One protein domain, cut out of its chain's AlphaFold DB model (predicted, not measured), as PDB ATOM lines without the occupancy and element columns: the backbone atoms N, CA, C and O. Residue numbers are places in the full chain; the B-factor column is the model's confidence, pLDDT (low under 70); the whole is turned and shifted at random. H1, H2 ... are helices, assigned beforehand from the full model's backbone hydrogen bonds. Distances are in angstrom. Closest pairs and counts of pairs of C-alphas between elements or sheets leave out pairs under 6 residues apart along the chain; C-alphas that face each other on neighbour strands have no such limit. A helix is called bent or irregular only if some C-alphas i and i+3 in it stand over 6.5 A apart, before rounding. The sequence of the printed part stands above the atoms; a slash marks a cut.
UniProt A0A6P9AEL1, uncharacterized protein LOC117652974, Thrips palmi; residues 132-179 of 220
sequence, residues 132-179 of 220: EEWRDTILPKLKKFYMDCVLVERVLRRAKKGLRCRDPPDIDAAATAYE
ATOM      1  N   GLU A 132      -0.168  17.247 -22.776       97.81
ATOM      2  CA  GLU A 132      -1.032  17.752 -21.714       97.81
ATOM      3  C   GLU A 132      -0.993  16.804 -20.517       97.81
ATOM      4  O   GLU A 132      -0.693  17.230 -19.405       97.81
ATOM      5  N   GLU A 133      -1.167  15.499 -20.740       95.50
ATOM      6  CA  GLU A 133      -1.089  14.500 -19.671       95.50
ATOM      7  C   GLU A 133       0.291  14.497 -18.993       95.50
ATOM      8  O   GLU A 133       0.394  14.472 -17.758       95.50
ATOM      9  N   TRP A 134       1.367  14.599 -19.783       96.62
ATOM     10  CA  TRP A 134       2.713  14.759 -19.241       96.62
ATOM     11  C   TRP A 134       2.835  16.016 -18.374       96.62
ATOM     12  O   TRP A 134       3.295  15.922 -17.235       96.62
ATOM     13  N   ARG A 135       2.438  17.182 -18.900       97.56
ATOM     14  CA  ARG A 135       2.585  18.487 -18.237       97.56
ATOM     15  C   ARG A 135       1.746  18.586 -16.968       97.56
ATOM     16  O   ARG A 135       2.259  19.041 -15.948       97.56
ATOM     17  N   ASP A 136       0.491  18.165 -17.045       97.06
ATOM     18  CA  ASP A 136      -0.526  18.468 -16.039       97.06
ATOM     19  C   ASP A 136      -0.654  17.357 -14.997       97.06
ATOM     20  O   ASP A 136      -1.042  17.619 -13.861       97.06
ATOM     21  N   THR A 137      -0.288  16.116 -15.345       95.06
ATOM     22  CA  THR A 137      -0.488  14.958 -14.461       95.06
ATOM     23  C   THR A 137       0.808  14.244 -14.094       95.06
ATOM     24  O   THR A 137       1.079  14.044 -12.908       95.06
ATOM     25  N   ILE A 138       1.612  13.828 -15.076       96.31
ATOM     26  CA  ILE A 138       2.758  12.937 -14.822       96.31
ATOM     27  C   ILE A 138       3.936  13.711 -14.217       96.31
ATOM     28  O   ILE A 138       4.436  13.357 -13.145       96.31
ATOM     29  N   LEU A 139       4.372  14.788 -14.871       97.25
ATOM     30  CA  LEU A 139       5.532  15.575 -14.456       97.25
ATOM     31  C   LEU A 139       5.387  16.163 -13.042       97.25
ATOM     32  O   LEU A 139       6.357  16.056 -12.285       97.25
ATOM     33  N   PRO A 140       4.241  16.746 -12.630       96.44
ATOM     34  CA  PRO A 140       4.090  17.272 -11.275       96.44
ATOM     35  C   PRO A 140       4.290  16.195 -10.206       96.44
ATOM     36  O   PRO A 140       4.995  16.438  -9.227       96.44
ATOM     37  N   LYS A 141       3.758  14.983 -10.422       94.31
ATOM     38  CA  LYS A 141       3.929  13.846  -9.502       94.31
ATOM     39  C   LYS A 141       5.387  13.399  -9.417       94.31
ATOM     40  O   LYS A 141       5.907  13.223  -8.318       94.31
ATOM     41  N   LEU A 142       6.067  13.275 -10.560       95.88
ATOM     42  CA  LEU A 142       7.487  12.904 -10.603       95.88
ATOM     43  C   LEU A 142       8.382  13.964  -9.947       95.88
ATOM     44  O   LEU A 142       9.297  13.625  -9.199       95.88
ATOM     45  N   LYS A 143       8.108  15.249 -10.203       95.62
ATOM     46  CA  LYS A 143       8.819  16.368  -9.575       95.62
ATOM     47  C   LYS A 143       8.635  16.343  -8.064       95.62
ATOM     48  O   LYS A 143       9.627  16.454  -7.352       95.62
ATOM     49  N   LYS A 144       7.398  16.182  -7.591       92.94
ATOM     50  CA  LYS A 144       7.088  16.114  -6.163       92.94
ATOM     51  C   LYS A 144       7.833  14.964  -5.490       92.94
ATOM     52  O   LYS A 144       8.585  15.193  -4.555       92.94
ATOM     53  N   PHE A 145       7.725  13.757  -6.048       92.31
ATOM     54  CA  PHE A 145       8.445  12.585  -5.546       92.31
ATOM     55  C   PHE A 145       9.961  12.815  -5.473       92.31
ATOM     56  O   PHE A 145      10.606  12.477  -4.481       92.31
ATOM     57  N   TYR A 146      10.554  13.425  -6.502       94.25
ATOM     58  CA  TYR A 146      11.982  13.715  -6.470       94.25
ATOM     59  C   TYR A 146      12.348  14.748  -5.400       94.25
ATOM     60  O   TYR A 146      13.276  14.510  -4.630       94.25
ATOM     61  N   MET A 147      11.650  15.884  -5.358       92.62
ATOM     62  CA  MET A 147      11.992  16.993  -4.464       92.62
ATOM     63  C   MET A 147      11.750  16.640  -2.998       92.62
ATOM     64  O   MET A 147      12.611  16.915  -2.163       92.62
ATOM     65  N   ASP A 148      10.631  15.982  -2.707       91.06
ATOM     66  CA  ASP A 148      10.158  15.803  -1.336       91.06
ATOM     67  C   ASP A 148      10.636  14.476  -0.728       91.06
ATOM     68  O   ASP A 148      10.821  14.394   0.486       91.06
ATOM     69  N   CYS A 149      10.901  13.454  -1.554       90.00
ATOM     70  CA  CYS A 149      11.383  12.148  -1.090       90.00
ATOM     71  C   CYS A 149      12.870  11.953  -1.422       90.00
ATOM     72  O   CYS A 149      13.719  11.846  -0.539       90.00
ATOM     73  N   VAL A 150      13.223  11.911  -2.712       91.75
ATOM     74  CA  VAL A 150      14.560  11.458  -3.144       91.75
ATOM     75  C   VAL A 150      15.658  12.450  -2.762       91.75
ATOM     76  O   VAL A 150      16.700  12.061  -2.227       91.75
ATOM     77  N   LEU A 151      15.457  13.735  -3.054       92.75
ATOM     78  CA  LEU A 151      16.458  14.773  -2.839       92.75
ATOM     79  C   LEU A 151      16.761  14.951  -1.348       92.75
ATOM     80  O   LEU A 151      17.932  15.029  -0.973       92.75
ATOM     81  N   VAL A 152      15.726  14.936  -0.504       90.69
ATOM     82  CA  VAL A 152      15.846  15.032   0.959       90.69
ATOM     83  C   VAL A 152      16.744  13.923   1.504       90.69
ATOM     84  O   VAL A 152      17.704  14.198   2.231       90.69
ATOM     85  N   GLU A 153      16.501  12.676   1.100       91.62
ATOM     86  CA  GLU A 153      17.296  11.526   1.540       91.62
ATOM     87  C   GLU A 153      18.756  11.611   1.072       91.62
ATOM     88  O   GLU A 153      19.687  11.310   1.833       91.62
ATOM     89  N   ARG A 154      18.983  12.096  -0.159       89.62
ATOM     90  CA  ARG A 154      20.334  12.279  -0.710       89.62
ATOM     91  C   ARG A 154      21.123  13.384  -0.009       89.62
ATOM     92  O   ARG A 154      22.299  13.173   0.290       89.62
ATOM     93  N   VAL A 155      20.507  14.537   0.252       92.81
ATOM     94  CA  VAL A 155      21.169  15.696   0.877       92.81
ATOM     95  C   VAL A 155      21.456  15.427   2.352       92.81
ATOM     96  O   VAL A 155      22.580  15.626   2.811       92.81
ATOM     97  N   LEU A 156      20.475  14.905   3.091       91.00
ATOM     98  CA  LEU A 156      20.610  14.662   4.530       91.00
ATOM     99  C   LEU A 156      21.418  13.397   4.865       91.00
ATOM    100  O   LEU A 156      21.823  13.217   6.020       91.00
ATOM    101  N   ARG A 157      21.660  12.526   3.869       89.44
ATOM    102  CA  ARG A 157      22.395  11.253   3.985       89.44
ATOM    103  C   ARG A 157      21.871  10.371   5.125       89.44
ATOM    104  O   ARG A 157      22.649   9.722   5.823       89.44
ATOM    105  N   ARG A 158      20.554  10.355   5.330       90.06
ATOM    106  CA  ARG A 158      19.894   9.703   6.476       90.06
ATOM    107  C   ARG A 158      20.170   8.204   6.540       90.06
ATOM    108  O   ARG A 158      20.516   7.711   7.608       90.06
ATOM    109  N   ALA A 159      20.162   7.524   5.392       88.69
ATOM    110  CA  ALA A 159      20.512   6.107   5.306       88.69
ATOM    111  C   ALA A 159      21.913   5.803   5.876       88.69
ATOM    112  O   ALA A 159      22.089   4.824   6.595       88.69
ATOM    113  N   LYS A 160      22.907   6.679   5.649       89.81
ATOM    114  CA  LYS A 160      24.260   6.521   6.226       89.81
ATOM    115  C   LYS A 160      24.294   6.704   7.745       89.81
ATOM    116  O   LYS A 160      25.250   6.285   8.381       89.81
ATOM    117  N   LYS A 161      23.269   7.337   8.312       91.56
ATOM    118  CA  LYS A 161      23.077   7.525   9.754       91.56
ATOM    119  C   LYS A 161      22.184   6.435  10.366       91.56
ATOM    120  O   LYS A 161      21.763   6.583  11.505       91.56
ATOM    121  N   GLY A 162      21.833   5.390   9.608       91.12
ATOM    122  CA  GLY A 162      20.917   4.333  10.053       91.12
ATOM    123  C   GLY A 162      19.461   4.783  10.211       91.12
ATOM    124  O   GLY A 162      18.651   4.060  10.784       91.12
ATOM    125  N   LEU A 163      19.111   5.975   9.720       89.12
ATOM    126  CA  LEU A 163      17.753   6.504   9.804       89.12
ATOM    127  C   LEU A 163      16.909   5.987   8.636       89.12
ATOM    128  O   LEU A 163      17.385   5.908   7.503       89.12
ATOM    129  N   ARG A 164      15.634   5.686   8.910       86.12
ATOM    130  CA  ARG A 164      14.653   5.326   7.877       86.12
ATOM    131  C   ARG A 164      14.348   6.520   6.967       86.12
ATOM    132  O   ARG A 164      14.406   7.677   7.417       86.12
ATOM    133  N   CYS A 165      14.005   6.210   5.713       84.12
ATOM    134  CA  CYS A 165      13.493   7.191   4.762       84.12
ATOM    135  C   CYS A 165      12.270   7.887   5.353       84.12
ATOM    136  O   CYS A 165      11.441   7.248   6.000       84.12
ATOM    137  N   ARG A 166      12.202   9.201   5.170       83.38
ATOM    138  CA  ARG A 166      11.035   9.985   5.541       83.38
ATOM    139  C   ARG A 166      10.062   9.998   4.372       83.38
ATOM    140  O   ARG A 166      10.431  10.433   3.284       83.38
ATOM    141  N   ASP A 167       8.821   9.637   4.648       82.12
ATOM    142  CA  ASP A 167       7.719   9.893   3.736       82.12
ATOM    143  C   ASP A 167       7.084  11.260   4.065       82.12
ATOM    144  O   ASP A 167       6.931  11.632   5.236       82.12
ATOM    145  N   PRO A 168       6.824  12.102   3.050       85.06
ATOM    146  CA  PRO A 168       6.026  13.309   3.220       85.06
ATOM    147  C   PRO A 168       4.586  12.975   3.655       85.06
ATOM    148  O   PRO A 168       4.056  11.951   3.223       85.06
ATOM    149  N   PRO A 169       3.901  13.845   4.427       85.56
ATOM    150  CA  PRO A 169       2.555  13.560   4.945       85.56
ATOM    151  C   PRO A 169       1.520  13.192   3.875       85.56
ATOM    152  O   PRO A 169       0.607  12.409   4.111       85.56
ATOM    153  N   ASP A 170       1.646  13.763   2.682       83.50
ATOM    154  CA  ASP A 170       0.779  13.465   1.548       83.50
ATOM    155  C   ASP A 170       1.066  12.099   0.905       83.50
ATOM    156  O   ASP A 170       0.145  11.479   0.372       83.50
ATOM    157  N   ILE A 171       2.309  11.612   0.974       81.06
ATOM    158  CA  ILE A 171       2.673  10.252   0.566       81.06
ATOM    159  C   ILE A 171       2.146   9.248   1.586       81.06
ATOM    160  O   ILE A 171       1.547   8.257   1.175       81.06
ATOM    161  N   ASP A 172       2.277   9.537   2.883       81.31
ATOM    162  CA  ASP A 172       1.695   8.713   3.947       81.31
ATOM    163  C   ASP A 172       0.176   8.592   3.776       81.31
ATOM    164  O   ASP A 172      -0.362   7.487   3.717       81.31
ATOM    165  N   ALA A 173      -0.519   9.719   3.587       85.12
ATOM    166  CA  ALA A 173      -1.960   9.727   3.354       85.12
ATOM    167  C   ALA A 173      -2.355   8.942   2.090       85.12
ATOM    168  O   ALA A 173      -3.328   8.185   2.101       85.12
ATOM    169  N   ALA A 174      -1.593   9.089   0.999       83.69
ATOM    170  CA  ALA A 174      -1.826   8.333  -0.228       83.69
ATOM    171  C   ALA A 174      -1.576   6.826  -0.043       83.69
ATOM    172  O   ALA A 174      -2.324   6.015  -0.593       83.69
ATOM    173  N   ALA A 175      -0.557   6.445   0.733       82.56
ATOM    174  CA  ALA A 175      -0.255   5.058   1.061       82.56
ATOM    175  C   ALA A 175      -1.378   4.436   1.902       82.56
ATOM    176  O   ALA A 175      -1.882   3.376   1.537       82.56
ATOM    177  N   THR A 176      -1.848   5.127   2.944       86.62
ATOM    178  CA  THR A 176      -2.990   4.684   3.757       86.62
ATOM    179  C   THR A 176      -4.241   4.498   2.902       86.62
ATOM    180  O   THR A 176      -4.836   3.422   2.912       86.62
ATOM    181  N   ALA A 177      -4.600   5.488   2.079       88.56
ATOM    182  CA  ALA A 177      -5.765   5.391   1.197       88.56
ATOM    183  C   ALA A 177      -5.648   4.227   0.191       88.56
ATOM    184  O   ALA A 177      -6.637   3.566  -0.138       88.56
ATOM    185  N   TYR A 178      -4.436   3.956  -0.302       85.56
ATOM    186  CA  TYR A 178      -4.171   2.817  -1.176       85.56
ATOM    187  C   TYR A 178      -4.329   1.478  -0.445       85.56
ATOM    188  O   TYR A 178      -4.937   0.555  -0.993       85.56
ATOM    189  N   GLU A 179      -3.820   1.357   0.782       87.44
ATOM    190  CA  GLU A 179      -3.986   0.154   1.603       87.44
ATOM    191  C   GLU A 179      -5.459  -0.111   1.939       87.44
ATOM    192  O   GLU A 179      -5.921  -1.249   1.818       87.44
TER     193      GLU A 179
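This is residues 132 to 179 of the 220 residues of the protein "uncharacterized protein LOC117652974" of Thrips palmi (UniProt A0A6P9AEL1). One long helix, H1, makes the longest axis; after its last residue, Leu 156, the backbone turns through short H2 and folds back over residues 162 to 168 to H3, which points away from H1. Residues 132 to 143 of H1 stick out. The printed part has 48 residues, with three named helices in the order H1, H2, H3, no named strand, and is all helix. It is loose, radius of gyration of the C-alphas 12.9 A, and flat, spanning 41 by 25 by 12 A.

Find C-alpha 132 at (-1.032, 17.752, -21.714); from there H1, residues 132 to 156, runs 34.2 A, with a kink of 34 degrees near residue 139. It is irregular, but only just: C-alphas 136 and 139 are 6.9 A apart. H2 is residues 158 to 161. H3, residues 169 to 179, runs 15.3 A to C-alpha 179 at (-3.986, 0.154, 1.603).

H1 and H2 are close but not clearly touching; their closest C-alphas, of Glu 153 and Ala 159, are 7.3 A apart. H3 is apart from H1 and from H2. In H3 every O i to N i+4 pair is within hydrogen-bond range, in H1 16 of 21; H2 is too short for one.

The C-alphas farthest apart, of Glu 132 and Lys 161, are 40.9 A apart. The printed part has no cut; the link H1 to H2 is tight, H2 to H3 short. Mean pLDDT of the printed part is 90.2, and no printed residue is under 70.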